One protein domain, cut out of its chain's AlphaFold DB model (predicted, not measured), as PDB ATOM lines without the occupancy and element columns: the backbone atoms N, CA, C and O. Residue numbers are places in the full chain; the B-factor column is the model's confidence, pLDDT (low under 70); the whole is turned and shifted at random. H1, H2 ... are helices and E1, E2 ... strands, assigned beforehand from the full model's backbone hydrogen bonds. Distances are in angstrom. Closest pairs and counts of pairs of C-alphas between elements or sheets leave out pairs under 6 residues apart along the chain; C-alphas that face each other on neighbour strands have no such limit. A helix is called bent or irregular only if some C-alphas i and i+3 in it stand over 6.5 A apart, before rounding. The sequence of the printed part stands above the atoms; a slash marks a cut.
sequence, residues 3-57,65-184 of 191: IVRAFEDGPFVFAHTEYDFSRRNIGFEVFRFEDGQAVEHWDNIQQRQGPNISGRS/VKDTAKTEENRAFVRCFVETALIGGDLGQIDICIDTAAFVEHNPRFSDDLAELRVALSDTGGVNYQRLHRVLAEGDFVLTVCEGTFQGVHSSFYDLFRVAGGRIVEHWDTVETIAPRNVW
ATOM      1  N   ILE A   3      29.344  -3.395  94.980       94.75
ATOM      2  CA  ILE A   3      29.919  -2.981  96.264       94.75
ATOM      3  C   ILE A   3      31.418  -3.251  96.173       94.75
ATOM      4  O   ILE A   3      31.837  -4.402  96.071       94.75
ATOM      5  N   VAL A   4      32.218  -2.188  96.158       97.12
ATOM      6  CA  VAL A   4      33.679  -2.265  96.006       97.12
ATOM      7  C   VAL A   4      34.320  -2.720  97.314       97.12
ATOM      8  O   VAL A   4      35.223  -3.552  97.319       97.12
ATOM      9  N   ARG A   5      33.840  -2.155  98.422       98.00
ATOM     10  CA  ARG A   5      34.247  -2.458  99.796       98.00
ATOM     11  C   ARG A   5      33.109  -2.079 100.738       98.00
ATOM     12  O   ARG A   5      32.371  -1.135 100.452       98.00
ATOM     13  N   ALA A   6      32.961  -2.823 101.821       97.88
ATOM     14  CA  ALA A   6      31.955  -2.596 102.846       97.88
ATOM     15  C   ALA A   6      32.558  -2.904 104.208       97.88
ATOM     16  O   ALA A   6      33.395  -3.800 104.317       97.88
ATOM     17  N   PHE A   7      32.116  -2.147 105.199       98.50
ATOM     18  CA  PHE A   7      32.683  -2.126 106.531       98.50
ATOM     19  C   PHE A   7      31.581  -2.063 107.588       98.50
ATOM     20  O   PHE A   7      30.478  -1.571 107.318       98.50
ATOM     21  N   GLU A   8      31.898  -2.518 108.794       98.06
ATOM     22  CA  GLU A   8      31.022  -2.503 109.962       98.06
ATOM     23  C   GLU A   8      31.649  -1.708 111.113       98.06
ATOM     24  O   GLU A   8      32.822  -1.863 111.443       98.06
ATOM     25  N   ASP A   9      30.835  -0.873 111.755       98.44
ATOM     26  CA  ASP A   9      31.220  -0.087 112.921       98.44
ATOM     27  C   ASP A   9      30.070  -0.025 113.930       98.44
ATOM     28  O   ASP A   9      29.211   0.866 113.909       98.44
ATOM     29  N   GLY A  10      30.014  -1.036 114.798       96.62
ATOM     30  CA  GLY A  10      28.925  -1.206 115.754       96.62
ATOM     31  C   GLY A  10      27.569  -1.300 115.037       96.62
ATOM     32  O   GLY A  10      27.370  -2.210 114.242       96.62
ATOM     33  N   PRO A  11      26.607  -0.391 115.293       97.19
ATOM     34  CA  PRO A  11      25.308  -0.427 114.620       97.19
ATOM     35  C   PRO A  11      25.353   0.100 113.178       97.19
ATOM     36  O   PRO A  11      24.307   0.150 112.529       97.19
ATOM     37  N   PHE A  12      26.507   0.560 112.689       98.19
ATOM     38  CA  PHE A  12      26.638   1.120 111.352       98.19
ATOM     39  C   PHE A  12      27.242   0.122 110.373       98.19
ATOM     40  O   PHE A  12      28.195  -0.583 110.687       98.19
ATOM     41  N   VAL A  13      26.732   0.145 109.147       98.12
ATOM     42  CA  VAL A  13      27.395  -0.434 107.977       98.12
ATOM     43  C   VAL A  13      27.669   0.702 107.012       98.12
ATOM     44  O   VAL A  13      26.778   1.514 106.759       98.12
ATOM     45  N   PHE A  14      28.877   0.771 106.465       98.44
ATOM     46  CA  PHE A  14      29.215   1.754 105.444       98.44
ATOM     47  C   PHE A  14      29.935   1.105 104.267       98.44
ATOM     48  O   PHE A  14      30.770   0.221 104.439       98.44
ATOM     49  N   ALA A  15      29.583   1.515 103.053       98.06
ATOM     50  CA  ALA A  15      30.033   0.866 101.831       98.06
ATOM     51  C   ALA A  15      30.430   1.883 100.768       98.06
ATOM     52  O   ALA A  15      29.824   2.943 100.649       98.06
ATOM     53  N   HIS A  16      31.444   1.534  99.983       98.12
ATOM     54  CA  HIS A  16      31.826   2.250  98.776       98.12
ATOM     55  C   HIS A  16      31.244   1.509  97.572       98.12
ATOM     56  O   HIS A  16      31.605   0.359  97.295       98.12
ATOM     57  N   THR A  17      30.338   2.162  96.860       95.94
ATOM     58  CA  THR A  17      29.490   1.540  95.847       95.94
ATOM     59  C   THR A  17      29.694   2.200  94.488       95.94
ATOM     60  O   THR A  17      29.700   3.422  94.350       95.94
ATOM     61  N   GLU A  18      29.808   1.371  93.452       93.88
ATOM     62  CA  GLU A  18      29.692   1.786  92.059       93.88
ATOM     63  C   GLU A  18      28.299   1.438  91.502       93.88
ATOM     64  O   GLU A  18      27.845   0.287  91.511       93.88
ATOM     65  N   TYR A  19      27.618   2.442  90.954       88.88
ATOM     66  CA  TYR A  19      26.323   2.308  90.295       88.88
ATOM     67  C   TYR A  19      26.491   2.347  88.779       88.88
ATOM     68  O   TYR A  19      27.084   3.276  88.245       88.88
ATOM     69  N   ASP A  20      25.896   1.375  88.086       76.88
ATOM     70  CA  ASP A  20      26.139   1.111  86.657       76.88
ATOM     71  C   ASP A  20      24.865   1.245  85.797       76.88
ATOM     72  O   ASP A  20      24.748   0.654  84.729       76.88
ATOM     73  N   PHE A  21      23.855   1.976  86.284       66.62
ATOM     74  CA  PHE A  21      22.535   2.024  85.643       66.62
ATOM     75  C   PHE A  21      22.509   2.905  84.380       66.62
ATOM     76  O   PHE A  21      22.607   2.403  83.266       66.62
ATOM     77  N   SER A  22      22.327   4.223  84.528       66.00
ATOM     78  CA  SER A  22      22.172   5.169  83.402       66.00
ATOM     79  C   SER A  22      23.309   6.189  83.302       66.00
ATOM     80  O   SER A  22      23.609   6.695  82.221       66.00
ATOM     81  N   ARG A  23      23.964   6.471  84.430       69.88
ATOM     82  CA  ARG A  23      25.240   7.177  84.548       69.88
ATOM     83  C   ARG A  23      26.065   6.409  85.565       69.88
ATOM     84  O   ARG A  23      25.521   6.008  86.594       69.88
ATOM     85  N   ARG A  24      27.347   6.193  85.262       83.75
ATOM     86  CA  ARG A  24      28.258   5.608  86.242       83.75
ATOM     87  C   ARG A  24      28.436   6.596  87.376       83.75
ATOM     88  O   ARG A  24      28.950   7.689  87.147       83.75
ATOM     89  N   ASN A  25      27.974   6.218  88.557       93.31
ATOM     90  CA  ASN A  25      28.109   7.009  89.768       93.31
ATOM     91  C   ASN A  25      28.912   6.213  90.783       93.31
ATOM     92  O   ASN A  25      28.828   4.987  90.822       93.31
ATOM     93  N   ILE A  26      29.650   6.932  91.610       95.62
ATOM     94  CA  ILE A  26      30.326   6.391  92.775       95.62
ATOM     95  C   ILE A  26      29.667   7.017  93.992       95.62
ATOM     96  O   ILE A  26      29.350   8.208  93.973       95.62
ATOM     97  N   GLY A  27      29.433   6.223  95.025       96.12
ATOM     98  CA  GLY A  27      28.882   6.743  96.258       96.12
ATOM     99  C   GLY A  27      29.365   6.004  97.482       96.12
ATOM    100  O   GLY A  27      29.738   4.835  97.407       96.12
ATOM    101  N   PHE A  28      29.307   6.699  98.608       98.06
ATOM    102  CA  PHE A  28      29.331   6.062  99.911       98.06
ATOM    103  C   PHE A  28      27.904   5.919 100.420       98.06
ATOM    104  O   PHE A  28      27.127   6.865 100.340       98.06
ATOM    105  N   GLU A  29      27.573   4.745 100.934       96.56
ATOM    106  CA  GLU A  29      26.314   4.471 101.623       96.56
ATOM    107  C   GLU A  29      26.621   4.224 103.097       96.56
ATOM    108  O   GLU A  29      27.604   3.560 103.423       96.56
ATOM    109  N   VAL A  30      25.786   4.745 103.988       97.94
ATOM    110  CA  VAL A  30      25.853   4.521 105.429       97.94
ATOM    111  C   VAL A  30      24.472   4.115 105.907       97.94
ATOM    112  O   VAL A  30      23.505   4.854 105.743       97.94
ATOM    113  N   PHE A  31      24.385   2.963 106.551       97.06
ATOM    114  CA  PHE A  31      23.177   2.457 107.180       97.06
ATOM    115  C   PHE A  31      23.384   2.381 108.682       97.06
ATOM    116  O   PHE A  31      24.462   2.001 109.134       97.06
ATOM    117  N   ARG A  32      22.341   2.690 109.451       96.94
ATOM    118  CA  ARG A  32      22.284   2.369 110.879       96.94
ATOM    119  C   ARG A  32      21.219   1.315 111.122       96.94
ATOM    120  O   ARG A  32      20.099   1.441 110.626       96.94
ATOM    121  N   PHE A  33      21.567   0.308 111.909       96.75
ATOM    122  CA  PHE A  33      20.699  -0.804 112.248       96.75
ATOM    123  C   PHE A  33      20.249  -0.752 113.710       96.75
ATOM    124  O   PHE A  33      21.030  -0.437 114.608       96.75
ATOM    125  N   GLU A  34      18.991  -1.115 113.941       96.94
ATOM    126  CA  GLU A  34      18.414  -1.422 115.253       96.94
ATOM    127  C   GLU A  34      17.575  -2.695 115.118       96.94
ATOM    128  O   GLU A  34      16.849  -2.858 114.139       96.94
ATOM    129  N   ASP A  35      17.710  -3.632 116.061       95.19
ATOM    130  CA  ASP A  35      16.963  -4.901 116.077       95.19
ATOM    131  C   ASP A  35      16.985  -5.671 114.736       95.19
ATOM    132  O   ASP A  35      16.006  -6.293 114.317       95.19
ATOM    133  N   GLY A  36      18.128  -5.621 114.042       91.50
ATOM    134  CA  GLY A  36      18.339  -6.280 112.750       91.50
ATOM    135  C   GLY A  36      17.670  -5.590 111.554       91.50
ATOM    136  O   GLY A  36      17.662  -6.155 110.461       91.50
ATOM    137  N   GLN A  37      17.117  -4.388 111.729       94.75
ATOM    138  CA  GLN A  37      16.486  -3.594 110.674       94.75
ATOM    139  C   GLN A  37      17.270  -2.310 110.418       94.75
ATOM    140  O   GLN A  37      17.730  -1.663 111.353       94.75
ATOM    141  N   ALA A  38      17.397  -1.921 109.148       94.06
ATOM    142  CA  ALA A  38      17.932  -0.613 108.794       94.06
ATOM    143  C   ALA A  38      16.902   0.463 109.165       94.06
ATOM    144  O   ALA A  38      15.801   0.486 108.611       94.06
ATOM    145  N   VAL A  39      17.260   1.336 110.106       94.31
ATOM    146  CA  VAL A  39      16.391   2.418 110.599       94.31
ATOM    147  C   VAL A  39      16.770   3.779 110.025       94.31
ATOM    148  O   VAL A  39      15.915   4.654 109.919       94.31
ATOM    149  N   GLU A  40      18.022   3.946 109.601       93.62
ATOM    150  CA  GLU A  40      18.494   5.143 108.908       93.62
ATOM    151  C   GLU A  40      19.426   4.772 107.755       93.62
ATOM    152  O   GLU A  40      20.129   3.758 107.800       93.62
ATOM    153  N   HIS A  41      19.413   5.613 106.724       94.38
ATOM    154  CA  HIS A  41      20.231   5.480 105.529       94.38
ATOM    155  C   HIS A  41      20.644   6.871 105.045       94.38
ATOM    156  O   HIS A  41      19.790   7.743 104.867       94.38
ATOM    157  N   TRP A  42      21.938   7.046 104.805       95.69
ATOM    158  CA  TRP A  42      22.517   8.219 104.166       95.69
ATOM    159  C   TRP A  42      23.392   7.764 103.013       95.69
ATOM    160  O   TRP A  42      24.119   6.781 103.130       95.69
ATOM    161  N   ASP A  43      23.363   8.518 101.927       94.81
ATOM    162  CA  ASP A  43      24.274   8.344 100.810       94.81
ATOM    163  C   ASP A  43      25.043   9.641 100.550       94.81
ATOM    164  O   ASP A  43      24.647  10.726 100.985       94.81
ATOM    165  N   ASN A  44      26.165   9.528  99.851       96.62
ATOM    166  CA  ASN A  44      26.826  10.646  99.198       96.62
ATOM    167  C   ASN A  44      27.302  10.179  97.830       96.62
ATOM    168  O   ASN A  44      28.137   9.280  97.746       96.62
ATOM    169  N   ILE A  45      26.721  10.721  96.764       95.25
ATOM    170  CA  ILE A  45      26.855  10.193  95.407       95.25
ATOM    171  C   ILE A  45      27.406  11.278  94.489       95.25
ATOM    172  O   ILE A  45      26.843  12.364  94.368       95.25
ATOM    173  N   GLN A  46      28.463  10.940  93.755       95.44
ATOM    174  CA  GLN A  46      28.977  11.775  92.678       95.44
ATOM    175  C   GLN A  46      29.084  11.004  91.365       95.44
ATOM    176  O   GLN A  46      29.190   9.775  91.323       95.44
ATOM    177  N   GLN A  47      29.060  11.740  90.255       95.38
ATOM    178  CA  GLN A  47      29.310  11.142  88.951       95.38
ATOM    179  C   GLN A  47      30.729  10.568  88.918       95.38
ATOM    180  O   GLN A  47      31.684  11.237  89.319       95.38
ATOM    181  N   ARG A  48      30.873   9.344  88.398       94.44
ATOM    182  CA  ARG A  48      32.187   8.745  88.178       94.44
ATOM    183  C   ARG A  48      32.970   9.611  87.196       94.44
ATOM    184  O   ARG A  48      32.494   9.924  86.104       94.44
ATOM    185  N   GLN A  49      34.184   9.952  87.594       94.38
ATOM    186  CA  GLN A  49      35.152  10.706  86.811       94.38
ATOM    187  C   GLN A  49      36.450   9.904  86.693       94.38
ATOM    188  O   GLN A  49      36.626   8.865  87.335       94.38
ATOM    189  N   GLY A  50      37.367  10.410  85.878       83.62
ATOM    190  CA  GLY A  50      38.714   9.871  85.797       83.62
ATOM    191  C   GLY A  50      38.844   8.543  85.035       83.62
ATOM    192  O   GLY A  50      37.890   8.095  84.386       83.62
ATOM    193  N   PRO A  51      40.041   7.925  85.060       94.81
ATOM    194  CA  PRO A  51      41.075   8.049  86.101       94.81
ATOM    195  C   PRO A  51      41.718   9.440  86.233       94.81
ATOM    196  O   PRO A  51      41.688  10.226  85.285       94.81
ATOM    197  N   ASN A  52      42.261   9.748  87.413       96.56
ATOM    198  CA  ASN A  52      42.971  10.999  87.691       96.56
ATOM    199  C   ASN A  52      44.339  11.061  86.979       96.56
ATOM    200  O   ASN A  52      44.722  10.148  86.243       96.56
ATOM    201  N   ILE A  53      45.093  12.142  87.204       95.50
ATOM    202  CA  ILE A  53      46.403  12.376  86.565       95.50
ATOM    203  C   ILE A  53      47.421  11.275  86.917       95.50
ATOM    204  O   ILE A  53      48.246  10.918  86.076       95.50
ATOM    205  N   SER A  54      47.321  10.681  88.109       97.12
ATOM    206  CA  SER A  54      48.143   9.542  88.543       97.12
ATOM    207  C   SER A  54      47.661   8.185  88.012       97.12
ATOM    208  O   SER A  54      48.244   7.150  88.331       97.12
ATOM    209  N   GLY A  55      46.607   8.153  87.192       97.38
ATOM    210  CA  GLY A  55      46.042   6.923  86.640       97.38
ATOM    211  C   GLY A  55      45.186   6.125  87.628       97.38
ATOM    212  O   GLY A  55      44.793   5.003  87.306       97.38
ATOM    213  N   ARG A  56      44.874   6.687  88.802       97.62
ATOM    214  CA  ARG A  56      43.996   6.079  89.810       97.62
ATOM    215  C   ARG A  56      42.548   6.313  89.433       97.62
ATOM    216  O   ARG A  56      42.170   7.384  88.958       97.62
ATOM    217  N   SER A  57      41.720   5.299  89.609       96.94
ATOM    218  CA  SER A  57      40.277   5.465  89.484       96.94
ATOM    219  C   SER A  57      39.684   5.933  90.815       96.94
ATOM    220  O   SER A  57      40.374   6.058  91.814       96.94
ATOM    221  N   VAL A  65      40.660  -5.303 104.911       98.38
ATOM    222  CA  VAL A  65      40.809  -4.647 106.218       98.38
ATOM    223  C   VAL A  65      41.990  -5.244 106.985       98.38
ATOM    224  O   VAL A  65      42.119  -6.465 107.121       98.38
ATOM    225  N   LYS A  66      42.840  -4.373 107.528       98.31
ATOM    226  CA  LYS A  66      43.983  -4.704 108.394       98.31
ATOM    227  C   LYS A  66      43.887  -3.935 109.703       98.31
ATOM    228  O   LYS A  66      42.998  -3.121 109.892       98.31
ATOM    229  N   ASP A  67      44.787  -4.226 110.641       97.50
ATOM    230  CA  ASP A  67      44.908  -3.479 111.897       97.50
ATOM    231  C   ASP A  67      43.576  -3.323 112.673       97.50
ATOM    232  O   ASP A  67      43.347  -2.318 113.337       97.50
ATOM    233  N   THR A  68      42.703  -4.342 112.659       98.00
ATOM    234  CA  THR A  68      41.386  -4.326 113.343       98.00
ATOM    235  C   THR A  68      41.482  -4.010 114.838       98.00
ATOM    236  O   THR A  68      40.623  -3.325 115.393       98.00
ATOM    237  N   ALA A  69      42.573  -4.418 115.493       98.25
ATOM    238  CA  ALA A  69      42.860  -4.081 116.889       98.25
ATOM    239  C   ALA A  69      43.164  -2.585 117.129       98.25
ATOM    240  O   ALA A  69      43.169  -2.150 118.278       98.25
ATOM    241  N   LYS A  70      43.417  -1.805 116.070       98.50
ATOM    242  CA  LYS A  70      43.710  -0.365 116.107       98.50
ATOM    243  C   LYS A  70      42.569   0.502 115.575       98.50
ATOM    244  O   LYS A  70      42.771   1.697 115.400       98.50
ATOM    245  N   THR A  71      41.381  -0.058 115.343       98.69
ATOM    246  CA  THR A  71      40.225   0.677 114.789       98.69
ATOM    247  C   THR A  71      40.000   2.026 115.482       98.69
ATOM    248  O   THR A  71      39.951   3.061 114.824       98.69
ATOM    249  N   GLU A  72      39.960   2.052 116.817       98.75
ATOM    250  CA  GLU A  72      39.734   3.293 117.570       98.75
ATOM    251  C   GLU A  72      40.935   4.251 117.559       98.75
ATOM    252  O   GLU A  72      40.756   5.468 117.576       98.75
ATOM    253  N   GLU A  73      42.158   3.723 117.481       98.81
ATOM    254  CA  GLU A  73      43.370   4.534 117.326       98.81
ATOM    255  C   GLU A  73      43.369   5.232 115.960       98.81
ATOM    256  O   GLU A  73      43.533   6.452 115.884       98.81
ATOM    257  N   ASN A  74      43.091   4.483 114.891       98.88
ATOM    258  CA  ASN A  74      42.996   5.001 113.529       98.88
ATOM    259  C   ASN A  74      41.839   6.000 113.392       98.88
ATOM    260  O   ASN A  74      42.017   7.067 112.801       98.88
ATOM    261  N   ARG A  75      40.679   5.711 114.000       98.88
ATOM    262  CA  ARG A  75      39.534   6.630 114.068       98.88
ATOM    263  C   ARG A  75      39.925   7.962 114.703       98.88
ATOM    264  O   ARG A  75      39.622   9.018 114.148       98.88
ATOM    265  N   ALA A  76      40.574   7.923 115.866       98.88
ATOM    266  CA  ALA A  76      40.994   9.123 116.583       98.88
ATOM    267  C   ALA A  76      42.052   9.913 115.800       98.88
ATOM    268  O   ALA A  76      41.974  11.139 115.725       98.88
ATOM    269  N   PHE A  77      43.000   9.213 115.178       98.88
ATOM    270  CA  PHE A  77      44.034   9.805 114.336       98.88
ATOM    271  C   PHE A  77      43.442  10.551 113.132       98.88
ATOM    272  O   PHE A  77      43.715  11.738 112.952       98.88
ATOM    273  N   VAL A  78      42.576   9.898 112.350       98.88
ATOM    274  CA  VAL A  78      41.949  10.511 111.169       98.88
ATOM    275  C   VAL A  78      40.991  11.634 111.565       98.88
ATOM    276  O   VAL A  78      41.003  12.686 110.932       98.88
ATOM    277  N   ARG A  79      40.215  11.475 112.648       98.88
ATOM    278  CA  ARG A  79      39.403  12.569 113.207       98.88
ATOM    279  C   ARG A  79      40.259  13.802 113.482       98.88
ATOM    280  O   ARG A  79      39.902  14.891 113.046       98.88
ATOM    281  N   CYS A  80      41.374  13.621 114.191       98.69
ATOM    282  CA  CYS A  80      42.282  14.709 114.536       98.69
ATOM    283  C   CYS A  80      42.823  15.392 113.274       98.69
ATOM    284  O   CYS A  80      42.787  16.617 113.186       98.69
ATOM    285  N   PHE A  81      43.249  14.616 112.272       98.69
ATOM    286  CA  PHE A  81      43.689  15.150 110.981       98.69
ATOM    287  C   PHE A  81      42.599  15.992 110.300       98.69
ATOM    288  O   PHE A  81      42.862  17.125 109.910       98.69
ATOM    289  N   VAL A  82      41.363  15.493 110.205       98.69
ATOM    290  CA  VAL A  82      40.262  16.238 109.572       98.69
ATOM    291  C   VAL A  82      39.931  17.520 110.338       98.69
ATOM    292  O   VAL A  82      39.793  18.584 109.734       98.69
ATOM    293  N   GLU A  83      39.837  17.454 111.666       98.56
ATOM    294  CA  GLU A  83      39.513  18.612 112.506       98.56
ATOM    295  C   GLU A  83      40.615  19.686 112.469       98.56
ATOM    296  O   GLU A  83      40.310  20.876 112.438       98.56
ATOM    297  N   THR A  84      41.891  19.293 112.431       97.94
ATOM    298  CA  THR A  84      43.029  20.232 112.471       97.94
ATOM    299  C   THR A  84      43.452  20.733 111.090       97.94
ATOM    300  O   THR A  84      43.637  21.937 110.911       97.94
ATOM    301  N   ALA A  85      43.571  19.840 110.108       96.56
ATOM    302  CA  ALA A  85      44.062  20.160 108.772       96.56
ATOM    303  C   ALA A  85      42.945  20.685 107.868       96.56
ATOM    304  O   ALA A  85      43.050  21.786 107.334       96.56
ATOM    305  N   LEU A  86      41.873  19.901 107.701       96.88
ATOM    306  CA  LEU A  86      40.835  20.197 106.710       96.88
ATOM    307  C   LEU A  86      39.881  21.290 107.200       96.88
ATOM    308  O   LEU A  86      39.577  22.211 106.449       96.88
ATOM    309  N   ILE A  87      39.436  21.205 108.458       97.12
ATOM    310  CA  ILE A  87      38.545  22.202 109.075       97.12
ATOM    311  C   ILE A  87      39.354  23.359 109.678       97.12
ATOM    312  O   ILE A  87      39.022  24.525 109.476       97.12
ATOM    313  N   GLY A  88      40.411  23.052 110.434       96.25
ATOM    314  CA  GLY A  88      41.234  24.059 111.111       96.25
ATOM    315  C   GLY A  88      42.181  24.837 110.192       96.25
ATOM    316  O   GLY A  88      42.666  25.897 110.588       96.25
ATOM    317  N   GLY A  89      42.437  24.341 108.976       94.69
ATOM    318  CA  GLY A  89      43.327  24.975 108.003       94.69
ATOM    319  C   GLY A  89      44.818  24.868 108.340       94.69
ATOM    320  O   GLY A  89      45.628  25.566 107.727       94.69
ATOM    321  N   ASP A  90      45.214  24.022 109.299       95.94
ATOM    322  CA  ASP A  90      46.627  23.770 109.594       95.94
ATOM    323  C   ASP A  90      47.231  22.825 108.547       95.94
ATOM    324  O   ASP A  90      47.325  21.609 108.731       95.94
ATOM    325  N   LEU A  91      47.668  23.397 107.424       94.00
ATOM    326  CA  LEU A  91      48.281  22.643 106.327       94.00
ATOM    327  C   LEU A  91      49.595  21.952 106.728       94.00
ATOM    328  O   LEU A  91      50.034  21.048 106.017       94.00
ATOM    329  N   GLY A  92      50.205  22.323 107.863       95.38
ATOM    330  CA  GLY A  92      51.373  21.625 108.405       95.38
ATOM    331  C   GLY A  92      51.068  20.178 108.804       95.38
ATOM    332  O   GLY A  92      51.957  19.329 108.763       95.38
ATOM    333  N   GLN A  93      49.805  19.864 109.108       96.19
ATOM    334  CA  GLN A  93      49.368  18.502 109.422       96.19
ATOM    335  C   GLN A  93      49.415  17.568 108.211       96.19
ATOM    336  O   GLN A  93      49.514  16.358 108.387       96.19
ATOM    337  N   ILE A  94      49.390  18.093 106.980       94.88
ATOM    338  CA  ILE A  94      49.443  17.264 105.767       94.88
ATOM    339  C   ILE A  94      50.756  16.474 105.725       94.88
ATOM    340  O   ILE A  94      50.734  15.265 105.519       94.88
ATOM    341  N   ASP A  95      51.891  17.124 105.995       92.38
ATOM    342  CA  ASP A  95      53.209  16.473 105.985       92.38
ATOM    343  C   ASP A  95      53.439  15.554 107.196       92.38
ATOM    344  O   ASP A  95      54.273  14.651 107.150       92.38
ATOM    345  N   ILE A  96      52.711  15.791 108.291       95.81
ATOM    346  CA  ILE A  96      52.803  15.000 109.524       95.81
ATOM    347  C   ILE A  96      51.964  13.726 109.407       95.81
ATOM    348  O   ILE A  96      52.413  12.644 109.787       95.81
ATOM    349  N   CYS A  97      50.738  13.855 108.901       97.62
ATOM    350  CA  CYS A  97      49.748  12.789 108.901       97.62
ATOM    351  C   CYS A  97      49.785  11.936 107.633       97.62
ATOM    352  O   CYS A  97      49.450  10.757 107.716       97.62
ATOM    353  N   ILE A  98      50.168  12.489 106.477       98.25
ATOM    354  CA  ILE A  98      50.157  11.765 105.201       98.25
ATOM    355  C   ILE A  98      51.550  11.224 104.875       98.25
ATOM    356  O   ILE A  98      52.554  11.930 104.964       98.25
ATOM    357  N   ASP A  99      51.626   9.959 104.463       97.12
ATOM    358  CA  ASP A  99      52.853   9.373 103.927       97.12
ATOM    359  C   ASP A  99      53.099   9.866 102.498       97.12
ATOM    360  O   ASP A  99      52.726   9.221 101.521       97.12
ATOM    361  N   THR A 100      53.736  11.025 102.366       92.00
ATOM    362  CA  THR A 100      53.948  11.691 101.070       92.00
ATOM    363  C   THR A 100      54.759  10.870 100.060       92.00
ATOM    364  O   THR A 100      54.724  11.168  98.870       92.00
ATOM    365  N   ALA A 101      55.476   9.832 100.504       92.12
ATOM    366  CA  ALA A 101      56.247   8.953  99.629       92.12
ATOM    367  C   ALA A 101      55.420   7.788  99.056       92.12
ATOM    368  O   ALA A 101      55.801   7.221  98.032       92.12
ATOM    369  N   ALA A 102      54.330   7.407  99.726       92.44
ATOM    370  CA  ALA A 102      53.521   6.236  99.385       92.44
ATOM    371  C   ALA A 102      52.023   6.541  99.222       92.44
ATOM    372  O   ALA A 102      51.244   5.607  99.026       92.44
ATOM    373  N   PHE A 103      51.622   7.812  99.324       97.81
ATOM    374  CA  PHE A 103      50.231   8.235  99.236       97.81
ATOM    375  C   PHE A 103      49.632   7.924  97.864       97.81
ATOM    376  O   PHE A 103      50.244   8.176  96.826       97.81
ATOM    377  N   VAL A 104      48.421   7.375  97.881       98.31
ATOM    378  CA  VAL A 104      47.632   7.084  96.687       98.31
ATOM    379  C   VAL A 104      46.318   7.853  96.772       98.31
ATOM    380  O   VAL A 104      45.528   7.661  97.698       98.31
ATOM    381  N   GLU A 105      46.090   8.727  95.798       98.06
ATOM    382  CA  GLU A 105      44.926   9.606  95.752       98.06
ATOM    383  C   GLU A 105      43.939   9.112  94.697       98.06
ATOM    384  O   GLU A 105      44.299   8.933  93.533       98.06
ATOM    385  N   HIS A 106      42.682   8.907  95.088       98.19
ATOM    386  CA  HIS A 106      41.614   8.465  94.190       98.19
ATOM    387  C   HIS A 106      40.617   9.574  93.846       98.19
ATOM    388  O   HIS A 106      39.760   9.380  92.973       98.19
ATOM    389  N   ASN A 107      40.724  10.746  94.483       96.50
ATOM    390  CA  ASN A 107      39.970  11.928  94.095       96.50
ATOM    391  C   ASN A 107      40.258  12.247  92.617       96.50
ATOM    392  O   ASN A 107      41.416  12.433  92.229       96.50
ATOM    393  N   PRO A 108      39.227  12.358  91.761       95.56
ATOM    394  CA  PRO A 108      39.423  12.579  90.332       95.56
ATOM    395  C   PRO A 108      40.058  13.938  89.993       95.56
ATOM    396  O   PRO A 108      40.469  14.135  88.849       95.56
ATOM    397  N   ARG A 109      40.103  14.880  90.948       93.12
ATOM    398  CA  ARG A 109      40.639  16.237  90.763       93.12
ATOM    399  C   ARG A 109      42.105  16.385  91.162       93.12
ATOM    400  O   ARG A 109      42.695  17.397  90.803       93.12
ATOM    401  N   PHE A 110      42.657  15.424  91.899       94.62
ATOM    402  CA  PHE A 110      44.005  15.499  92.454       94.62
ATOM    403  C   PHE A 110      44.855  14.326  91.979       94.62
ATOM    404  O   PHE A 110      44.339  13.279  91.584       94.62
ATOM    405  N   SER A 111      46.166  14.523  91.988       95.38
ATOM    406  CA  SER A 111      47.161  13.473  91.780       95.38
ATOM    407  C   SER A 111      47.681  12.912  93.109       95.38
ATOM    408  O   SER A 111      47.370  13.424  94.182       95.38
ATOM    409  N   ASP A 112      48.520  11.875  93.028       96.31
ATOM    410  CA  ASP A 112      49.283  11.340  94.170       96.31
ATOM    411  C   ASP A 112      50.227  12.424  94.774       96.31
ATOM    412  O   ASP A 112      50.694  12.282  95.903       96.31
ATOM    413  N   ASP A 113      50.497  13.526  94.049       94.38
ATOM    414  CA  ASP A 113      51.197  14.706  94.570       94.38
ATOM    415  C   ASP A 113      50.230  15.647  95.312       94.38
ATOM    416  O   ASP A 113      49.303  16.241  94.760       94.38
ATOM    417  N   LEU A 114      50.516  15.852  96.594       93.62
ATOM    418  CA  LEU A 114      49.722  16.664  97.507       93.62
ATOM    419  C   LEU A 114      49.827  18.188  97.252       93.62
ATOM    420  O   LEU A 114      49.222  18.978  97.986       93.62
ATOM    421  N   ALA A 115      50.630  18.651  96.289       92.69
ATOM    422  CA  ALA A 115      50.744  20.074  95.957       92.69
ATOM    423  C   ALA A 115      49.390  20.681  95.546       92.69
ATOM    424  O   ALA A 115      49.021  21.751  96.034       92.69
ATOM    425  N   GLU A 116      48.622  19.976  94.711       90.81
ATOM    426  CA  GLU A 116      47.295  20.419  94.257       90.81
ATOM    427  C   GLU A 116      46.290  20.460  95.414       90.81
ATOM    428  O   GLU A 116      45.530  21.423  95.535       90.81
ATOM    429  N   LEU A 117      46.353  19.473  96.317       90.81
ATOM    430  CA  LEU A 117      45.540  19.448  97.532       90.81
ATOM    431  C   LEU A 117      45.821  20.670  98.418       90.81
ATOM    432  O   LEU A 117      44.890  21.330  98.874       90.81
ATOM    433  N   ARG A 118      47.098  21.023  98.634       92.44
ATOM    434  CA  ARG A 118      47.470  22.206  99.435       92.44
ATOM    435  C   ARG A 118      46.946  23.500  98.830       92.44
ATOM    436  O   ARG A 118      46.467  24.362  99.564       92.44
ATOM    437  N   VAL A 119      47.031  23.640  97.507       92.12
ATOM    438  CA  VAL A 119      46.479  24.803  96.801       92.12
ATOM    439  C   VAL A 119      44.964  24.861  96.987       92.12
ATOM    440  O   VAL A 119      44.444  25.916  97.339       92.12
ATOM    441  N   ALA A 120      44.271  23.731  96.826       90.00
ATOM    442  CA  ALA A 120      42.822  23.660  96.979       90.00
ATOM    443  C   ALA A 120      42.354  24.000  98.403       90.00
ATOM    444  O   ALA A 120      41.390  24.744  98.551       90.00
ATOM    445  N   LEU A 121      43.048  23.508  99.437       90.75
ATOM    446  CA  LEU A 121      42.730  23.795 100.842       90.75
ATOM    447  C   LEU A 121      43.098  25.226 101.270       90.75
ATOM    448  O   LEU A 121      42.528  25.750 102.221       90.75
ATOM    449  N   SER A 122      44.040  25.873 100.577       90.75
ATOM    450  CA  SER A 122      44.388  27.283 100.823       90.75
ATOM    451  C   SER A 122      43.381  28.256 100.200       90.75
ATOM    452  O   SER A 122      43.312  29.421 100.599       90.75
ATOM    453  N   ASP A 123      42.625  27.810  99.195       88.12
ATOM    454  CA  ASP A 123      41.634  28.627  98.506       88.12
ATOM    455  C   ASP A 123      40.275  28.549  99.210       88.12
ATOM    456  O   ASP A 123      39.487  27.630  99.001       88.12
ATOM    457  N   THR A 124      39.956  29.579  99.996       73.19
ATOM    458  CA  THR A 124      38.643  29.705 100.658       73.19
ATOM    459  C   THR A 124      37.451  29.755  99.687       73.19
ATOM    460  O   THR A 124      36.317  29.526 100.111       73.19
ATOM    461  N   GLY A 125      37.680  30.052  98.400       79.25
ATOM    462  CA  GLY A 125      36.675  29.972  97.337       79.25
ATOM    463  C   GLY A 125      36.568  28.589  96.685       79.25
ATOM    464  O   GLY A 125      35.629  28.355  95.924       79.25
ATOM    465  N   GLY A 126      37.501  27.684  96.989       86.50
ATOM    466  CA  GLY A 126      37.585  26.315  96.501       86.50
ATOM    467  C   GLY A 126      36.849  25.339  97.415       86.50
ATOM    468  O   GLY A 126      35.617  25.326  97.454       86.50
ATOM    469  N   VAL A 127      37.594  24.485  98.118       92.62
ATOM    470  CA  VAL A 127      37.039  23.530  99.086       92.62
ATOM    471  C   VAL A 127      37.183  24.087 100.499       92.62
ATOM    472  O   VAL A 127      38.250  24.533 100.899       92.62
ATOM    473  N   ASN A 128      36.095  24.071 101.262       95.31
ATOM    474  CA  ASN A 128      36.071  24.578 102.628       95.31
ATOM    475  C   ASN A 128      35.268  23.623 103.510       95.31
ATOM    476  O   ASN A 128      34.038  23.593 103.423       95.31
ATOM    477  N   TYR A 129      35.962  22.857 104.347       97.12
ATOM    478  CA  TYR A 129      35.355  21.985 105.346       97.12
ATOM    479  C   TYR A 129      34.961  22.806 106.573       97.12
ATOM    480  O   TYR A 129      35.740  23.610 107.073       97.12
ATOM    481  N   GLN A 130      33.748  22.604 107.083       97.38
ATOM    482  CA  GLN A 130      33.199  23.431 108.163       97.38
ATOM    483  C   GLN A 130      32.815  22.611 109.391       97.38
ATOM    484  O   GLN A 130      32.965  23.079 110.519       97.38
ATOM    485  N   ARG A 131      32.298  21.394 109.192       98.31
ATOM    486  CA  ARG A 131      31.825  20.556 110.292       98.31
ATOM    487  C   ARG A 131      32.022  19.078 110.005       98.31
ATOM    488  O   ARG A 131      31.598  18.591 108.965       98.31
ATOM    489  N   LEU A 132      32.580  18.367 110.979       98.69
ATOM    490  CA  LEU A 132      32.635  16.910 111.008       98.69
ATOM    491  C   LEU A 132      31.388  16.367 111.720       98.69
ATOM    492  O   LEU A 132      31.160  16.661 112.895       98.69
ATOM    493  N   HIS A 133      30.572  15.586 111.014       98.12
ATOM    494  CA  HIS A 133      29.332  15.003 111.543       98.12
ATOM    495  C   HIS A 133      29.512  13.569 112.022       98.12
ATOM    496  O   HIS A 133      28.941  13.185 113.042       98.12
ATOM    497  N   ARG A 134      30.317  12.775 111.309       97.94
ATOM    498  CA  ARG A 134      30.524  11.359 111.628       97.94
ATOM    499  C   ARG A 134      31.935  10.910 111.286       97.94
ATOM    500  O   ARG A 134      32.528  11.388 110.324       97.94
ATOM    501  N   VAL A 135      32.436   9.964 112.073       98.81
ATOM    502  CA  VAL A 135      33.660   9.212 111.792       98.81
ATOM    503  C   VAL A 135      33.329   7.748 112.016       98.81
ATOM    504  O   VAL A 135      33.044   7.382 113.157       98.81
ATOM    505  N   LEU A 136      33.332   6.952 110.952       98.88
ATOM    506  CA  LEU A 136      33.115   5.506 110.982       98.88
ATOM    507  C   LEU A 136      34.421   4.792 110.662       98.88
ATOM    508  O   LEU A 136      35.178   5.280 109.827       98.88
ATOM    509  N   ALA A 137      34.708   3.675 111.320       98.88
ATOM    510  CA  ALA A 137      35.983   2.993 111.137       98.88
ATOM    511  C   ALA A 137      35.868   1.479 111.282       98.88
ATOM    512  O   ALA A 137      35.162   0.990 112.159       98.88
ATOM    513  N   GLU A 138      36.646   0.764 110.473       98.81
ATOM    514  CA  GLU A 138      36.933  -0.657 110.653       98.81
ATOM    515  C   GLU A 138      38.403  -0.907 110.303       98.81
ATOM    516  O   GLU A 138      38.832  -0.738 109.160       98.81
ATOM    517  N   GLY A 139      39.197  -1.279 111.309       98.75
ATOM    518  CA  GLY A 139      40.628  -1.505 111.156       98.75
ATOM    519  C   GLY A 139      41.374  -0.284 110.636       98.75
ATOM    520  O   GLY A 139      41.412   0.757 111.295       98.75
ATOM    521  N   ASP A 140      42.019  -0.428 109.484       98.81
ATOM    522  CA  ASP A 140      42.784   0.617 108.818       98.81
ATOM    523  C   ASP A 140      41.947   1.565 107.955       98.81
ATOM    524  O   ASP A 140      42.494   2.560 107.482       98.81
ATOM    525  N   PHE A 141      40.648   1.317 107.780       98.94
ATOM    526  CA  PHE A 141      39.754   2.183 107.014       98.94
ATOM    527  C   PHE A 141      38.944   3.106 107.920       98.94
ATOM    528  O   PHE A 141      38.308   2.657 108.873       98.94
ATOM    529  N   VAL A 142      38.929   4.400 107.594       98.94
ATOM    530  CA  VAL A 142      38.170   5.416 108.333       98.94
ATOM    531  C   VAL A 142      37.421   6.326 107.366       98.94
ATOM    532  O   VAL A 142      38.038   7.055 106.595       98.94
ATOM    533  N   LEU A 143      36.092   6.298 107.415       98.94
ATOM    534  CA  LEU A 143      35.211   7.201 106.681       98.94
ATOM    535  C   LEU A 143      34.881   8.417 107.546       98.94
ATOM    536  O   LEU A 143      34.389   8.280 108.668       98.94
ATOM    537  N   THR A 144      35.073   9.612 107.005       98.88
ATOM    538  CA  THR A 144      34.616  10.861 107.614       98.88
ATOM    539  C   THR A 144      33.495  11.474 106.797       98.88
ATOM    540  O   THR A 144      33.510  11.443 105.571       98.88
ATOM    541  N   VAL A 145      32.498  12.005 107.500       98.69
ATOM    542  CA  VAL A 145      31.326  12.647 106.913       98.69
ATOM    543  C   VAL A 145      31.333  14.103 107.334       98.69
ATOM    544  O   VAL A 145      31.078  14.417 108.502       98.69
ATOM    545  N   CYS A 146      31.633  14.983 106.386       98.62
ATOM    546  CA  CYS A 146      31.791  16.408 106.617       98.62
ATOM    547  C   CYS A 146      30.779  17.250 105.836       98.62
ATOM    548  O   CYS A 146      30.278  16.878 104.776       98.62
ATOM    549  N   GLU A 147      30.520  18.436 106.368       97.94
ATOM    550  CA  GLU A 147      29.752  19.511 105.753       97.94
ATOM    551  C   GLU A 147      30.661  20.701 105.479       97.94
ATOM    552  O   GLU A 147      31.556  21.010 106.273       97.94
ATOM    553  N   GLY A 148      30.390  21.406 104.388       96.69
ATOM    554  CA  GLY A 148      31.035  22.672 104.102       96.69
ATOM    555  C   GLY A 148      30.599  23.250 102.767       96.69
ATOM    556  O   GLY A 148      29.430  23.154 102.388       96.69
ATOM    557  N   THR A 149      31.537  23.855 102.040       96.62
ATOM    558  CA  THR A 149      31.272  24.392 100.704       96.62
ATOM    559  C   THR A 149      32.305  23.942  99.686       96.62
ATOM    560  O   THR A 149      33.502  23.979  99.962       96.62
ATOM    561  N   PHE A 150      31.845  23.591  98.488       95.31
ATOM    562  CA  PHE A 150      32.687  23.359  97.321       95.31
ATOM    563  C   PHE A 150      32.351  24.398  96.250       95.31
ATOM    564  O   PHE A 150      31.209  24.485  95.803       95.31
ATOM    565  N   GLN A 151      33.325  25.223  95.866       93.81
ATOM    566  CA  GLN A 151      33.148  26.341  94.929       93.81
ATOM    567  C   GLN A 151      32.024  27.305  95.356       93.81
ATOM    568  O   GLN A 151      31.207  27.748  94.548       93.81
ATOM    569  N   GLY A 152      31.940  27.583  96.662       93.31
ATOM    570  CA  GLY A 152      30.901  28.427  97.263       93.31
ATOM    571  C   GLY A 152      29.504  27.795  97.346       93.31
ATOM    572  O   GLY A 152      28.572  28.449  97.810       93.31
ATOM    573  N   VAL A 153      29.338  26.537  96.929       95.25
ATOM    574  CA  VAL A 153      28.071  25.797  97.003       95.25
ATOM    575  C   VAL A 153      28.059  24.919  98.251       95.25
ATOM    576  O   VAL A 153      29.043  24.242  98.523       95.25
ATOM    577  N   HIS A 154      26.957  24.919  99.009       96.19
ATOM    578  CA  HIS A 154      26.781  24.056 100.188       96.19
ATOM    579  C   HIS A 154      26.856  22.577  99.790       96.19
ATOM    580  O   HIS A 154      26.116  22.127  98.910       96.19
ATOM    581  N   SER A 155      27.767  21.836 100.419       97.44
ATOM    582  CA  SER A 155      28.139  20.485 100.003       97.44
ATOM    583  C   SER A 155      28.446  19.564 101.181       97.44
ATOM    584  O   SER A 155      28.858  20.009 102.255       97.44
ATOM    585  N   SER A 156      28.262  18.266 100.949       98.00
ATOM    586  CA  SER A 156      28.720  17.173 101.802       98.00
ATOM    587  C   SER A 156      29.946  16.500 101.198       98.00
ATOM    588  O   SER A 156      29.999  16.241  99.992       98.00
ATOM    589  N   PHE A 157      30.907  16.188 102.062       98.31
ATOM    590  CA  PHE A 157      32.152  15.499 101.740       98.31
ATOM    591  C   PHE A 157      32.174  14.182 102.499       98.31
ATOM    592  O   PHE A 157      31.975  14.162 103.715       98.31
ATOM    593  N   TYR A 158      32.332  13.083 101.774       98.62
ATOM    594  CA  TYR A 158      32.550  11.772 102.371       98.62
ATOM    595  C   TYR A 158      33.934  11.327 101.935       98.62
ATOM    596  O   TYR A 158      34.120  11.009 100.761       98.62
ATOM    597  N   ASP A 159      34.868  11.331 102.879       98.81
ATOM    598  CA  ASP A 159      36.280  11.036 102.654       98.81
ATOM    599  C   ASP A 159      36.632   9.736 103.385       98.81
ATOM    600  O   ASP A 159      36.514   9.650 104.611       98.81
ATOM    601  N   LEU A 160      37.024   8.707 102.635       98.88
ATOM    602  CA  LEU A 160      37.515   7.435 103.154       98.88
ATOM    603  C   LEU A 160      39.040   7.446 103.124       98.88
ATOM    604  O   LEU A 160      39.646   7.606 102.067       98.88
ATOM    605  N   PHE A 161      39.656   7.193 104.270       98.88
ATOM    606  CA  PHE A 161      41.101   7.116 104.429       98.88
ATOM    607  C   PHE A 161      41.525   5.689 104.751       98.88
ATOM    608  O   PHE A 161      40.837   5.001 105.507       98.88
ATOM    609  N   ARG A 162      42.688   5.274 104.241       98.81
ATOM    610  CA  ARG A 162      43.406   4.100 104.753       98.81
ATOM    611  C   ARG A 162      44.652   4.524 105.521       98.81
ATOM    612  O   ARG A 162      45.443   5.338 105.036       98.81
ATOM    613  N   VAL A 163      44.849   3.935 106.696       98.81
ATOM    614  CA  VAL A 163      45.970   4.214 107.600       98.81
ATOM    615  C   VAL A 163      46.951   3.045 107.610       98.81
ATOM    616  O   VAL A 163      46.575   1.897 107.802       98.81
ATOM    617  N   ALA A 164      48.244   3.308 107.452       98.00
ATOM    618  CA  ALA A 164      49.276   2.295 107.639       98.00
ATOM    619  C   ALA A 164      50.507   2.901 108.307       98.00
ATOM    620  O   ALA A 164      50.932   4.006 107.981       98.00
ATOM    621  N   GLY A 165      51.082   2.180 109.272       96.12
ATOM    622  CA  GLY A 165      52.275   2.650 109.984       96.12
ATOM    623  C   GLY A 165      52.084   3.989 110.710       96.12
ATOM    624  O   GLY A 165      53.052   4.728 110.864       96.12
ATOM    625  N   GLY A 166      50.852   4.308 111.129       96.62
ATOM    626  CA  GLY A 166      50.518   5.567 111.804       96.62
ATOM    627  C   GLY A 166      50.415   6.784 110.879       96.62
ATOM    628  O   GLY A 166      50.487   7.909 111.363       96.62
ATOM    629  N   ARG A 167      50.280   6.576 109.563       98.50
ATOM    630  CA  ARG A 167      50.068   7.634 108.565       98.50
ATOM    631  C   ARG A 167      48.929   7.288 107.614       98.50
ATOM    632  O   ARG A 167      48.649   6.115 107.380       98.50
ATOM    633  N   ILE A 168      48.301   8.309 107.045       98.75
ATOM    634  CA  ILE A 168      47.365   8.182 105.928       98.75
ATOM    635  C   ILE A 168      48.176   7.836 104.681       98.75
ATOM    636  O   ILE A 168      49.142   8.522 104.349       98.75
ATOM    637  N   VAL A 169      47.787   6.765 104.001       98.50
ATOM    638  CA  VAL A 169      48.503   6.241 102.828       98.50
ATOM    639  C   VAL A 169      47.620   6.134 101.590       98.50
ATOM    640  O   VAL A 169      48.132   5.903 100.502       98.50
ATOM    641  N   GLU A 170      46.304   6.275 101.730       98.75
ATOM    642  CA  GLU A 170      45.366   6.162 100.613       98.75
ATOM    643  C   GLU A 170      44.074   6.914 100.937       98.75
ATOM    644  O   GLU A 170      43.666   6.955 102.104       98.75
ATOM    645  N   HIS A 171      43.454   7.515  99.924       98.69
ATOM    646  CA  HIS A 171      42.273   8.359 100.088       98.69
ATOM    647  C   HIS A 171      41.296   8.229  98.914       98.69
ATOM    648  O   HIS A 171      41.712   8.224  97.759       98.69
ATOM    649  N   TRP A 172      39.996   8.162  99.217       98.75
ATOM    650  CA  TRP A 172      38.888   8.210  98.257       98.75
ATOM    651  C   TRP A 172      37.832   9.199  98.736       98.75
ATOM    652  O   TRP A 172      37.546   9.233  99.930       98.75
ATOM    653  N   ASP A 173      37.170   9.902  97.817       98.31
ATOM    654  CA  ASP A 173      36.149  10.881  98.181       98.31
ATOM    655  C   ASP A 173      34.864  10.808  97.351       98.31
ATOM    656  O   ASP A 173      34.787  10.246  96.252       98.31
ATOM    657  N   THR A 174      33.839  11.462  97.892       98.06
ATOM    658  CA  THR A 174      32.721  11.990  97.116       98.06
ATOM    659  C   THR A 174      32.333  13.377  97.616       98.06
ATOM    660  O   THR A 174      32.355  13.646  98.818       98.06
ATOM    661  N   VAL A 175      31.915  14.239  96.692       97.25
ATOM    662  CA  VAL A 175      31.387  15.579  96.964       97.25
ATOM    663  C   VAL A 175      29.996  15.692  96.358       97.25
ATOM    664  O   VAL A 175      29.833  15.533  95.146       97.25
ATOM    665  N   GLU A 176      28.998  16.018  97.176       96.69
ATOM    666  CA  GLU A 176      27.617  16.191  96.722       96.69
ATOM    667  C   GLU A 176      27.059  17.545  97.158       96.69
ATOM    668  O   GLU A 176      27.264  17.994  98.285       96.69
ATOM    669  N   THR A 177      26.352  18.232  96.261       96.06
ATOM    670  CA  THR A 177      25.634  19.464  96.606       96.06
ATOM    671  C   THR A 177      24.443  19.154  97.500       96.06
ATOM    672  O   THR A 177      23.580  18.352  97.150       96.06
ATOM    673  N   ILE A 178      24.346  19.868  98.616       94.31
ATOM    674  CA  ILE A 178      23.199  19.788  99.510       94.31
ATOM    675  C   ILE A 178      22.141  20.763  99.008       94.31
ATOM    676  O   ILE A 178      22.381  21.962  98.850       94.31
ATOM    677  N   ALA A 179      20.945  20.245  98.735       90.75
ATOM    678  CA  ALA A 179      19.832  21.087  98.330       90.75
ATOM    679  C   ALA A 179      19.470  22.079  99.457       90.75
ATOM    680  O   ALA A 179      19.563  21.726 100.633       90.75
ATOM    681  N   PRO A 180      19.000  23.297  99.148       88.44
ATOM    682  CA  PRO A 180      18.518  24.224 100.164       88.44
ATOM    683  C   PRO A 180      17.409  23.619 101.039       88.44
ATOM    684  O   PRO A 180      16.534  22.901 100.553       88.44
ATOM    685  N   ARG A 181      17.395  23.943 102.336       83.44
ATOM    686  CA  ARG A 181      16.460  23.331 103.300       83.44
ATOM    687  C   ARG A 181      14.980  23.499 102.936       83.44
ATOM    688  O   ARG A 181      14.166  22.640 103.248       83.44
ATOM    689  N   ASN A 182      14.617  24.581 102.248       86.94
ATOM    690  CA  ASN A 182      13.238  24.845 101.823       86.94
ATOM    691  C   ASN A 182      12.712  23.886 100.738       86.94
ATOM    692  O   ASN A 182      11.515  23.911 100.464       86.94
ATOM    693  N   VAL A 183      13.571  23.073 100.114       88.00
ATOM    694  CA  VAL A 183      13.160  22.051  99.134       88.00
ATOM    695  C   VAL A 183      13.274  20.623  99.672       88.00
ATOM    696  O   VAL A 183      13.025  19.666  98.934       88.00
ATOM    697  N   TRP A 184      13.648  20.456 100.942       85.81
ATOM    698  CA  TRP A 184      13.732  19.140 101.565       85.81
ATOM    699  C   TRP A 184      12.341  18.524 101.706       85.81
ATOM    700  O   TRP A 184      11.355  19.206 101.976       85.81
TER     701      TRP A 184
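Overview. This is residues 3 to 57 and 65 to 184 of the 191 residues of an uncharacterized protein of Rhodobacteraceae bacterium KLH11 (UniProt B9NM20). Two four-stranded sheets stand partly face to face with their strands crossed, and the second, E5 to E8, curls round the long helix H1 on its face away from the first sheet, E1 to E4. Short helices H2 and H3 sit by opposite edges of that curled sheet. The printed part has 175 residues, with eight named strands and three named helices in the order E1 E2 E3 E4 H1 H2 H3 E5 E6 E7 E8; each sheet is antiparallel in chain order, and the class is mixed. The whole is compact, with a radius of gyration of the C-alphas of 15.8 A and spans of 44 by 42 by 30 A.

Along the chain. Find C-alpha 3 at (29.919, -2.981, 96.264), where E1, residues 3 to 9, begins. Next come E2, residues 12 to 19, E3, residues 25 to 34 and 28.5 A long, and E4, residues 37 to 47 and 29.2 A long; E4 bends by 62 degrees at residue 40. H1, residues 68 to 87, starts at (41.386, -4.326, 113.343) and runs 27.0 A; it is irregular, with C-alphas 69 and 72 8.0 A apart. H2 is residues 92 to 97 and H3 residues 115 to 122. Then read E5, residues 127 to 138, 26.8 A, which bends by 86 degrees at residue 130; E6, residues 141 to 150, 24.3 A; E7, residues 153 to 164, 33.4 A; and E8, residues 167 to 177, 29.7 A, ending at (25.634, 19.464, 96.606).

Arrangement. Each sheet is twisted and is a meander, each strand the antiparallel neighbour of the one before. Look at N 7 and O 14 of hairpin E1 and E2, 2.8 A; N 15 and O 29 of E2 and E3, 2.9 A; and N 30 and O 42 of E3 and E4, 2.8 A. In the other sheet find N 136 and O 143, 2.8 A, N 144 and O 159, 2.8 A, and N 160 and O 172, 2.8 A. The sheets form a sandwich, two sheets face to face, with strands at 69 degrees; the closest C-alphas of E4 and E8 are those of Gln 46 and Thr 174, 5.8 A. H1 on one face of the sheet E5 E6 E7 E8 makes two layers, a helix layer and a sheet; the closest C-alphas of H1 and E5 are those of Ile 87 and Tyr 129, 4.9 A. H1, with residues 81 to 85 alone, touches H2 in a helical hairpin, a shallow tilt of 12 degrees, opposite ways, closest at the C-alphas of Ala 85 and Gln 93, 5.6 A. H2 only grazes that sheet with residues 94 to 97, and H3 with residues 117 to 122. Every O i to N i+4 pair is within hydrogen-bond range in H3, but 13 of 16 in H1 and 1 of 2 in H2.

Size, cuts and confidence. The C-alphas farthest apart are those of Asp 35 and Ala 115, 46.6 A. Residues 58 to 64 are not printed, and C-alphas 57 and 65 are 19.6 A apart across this cut, in the link from E4 to H1. The link from H2 to H3 is long, and in it residues 104 to 105 pair parallel with residues 170 to 171 of E8. The mean pLDDT of the printed part is 95.1; residues 21 to 23 are under 70.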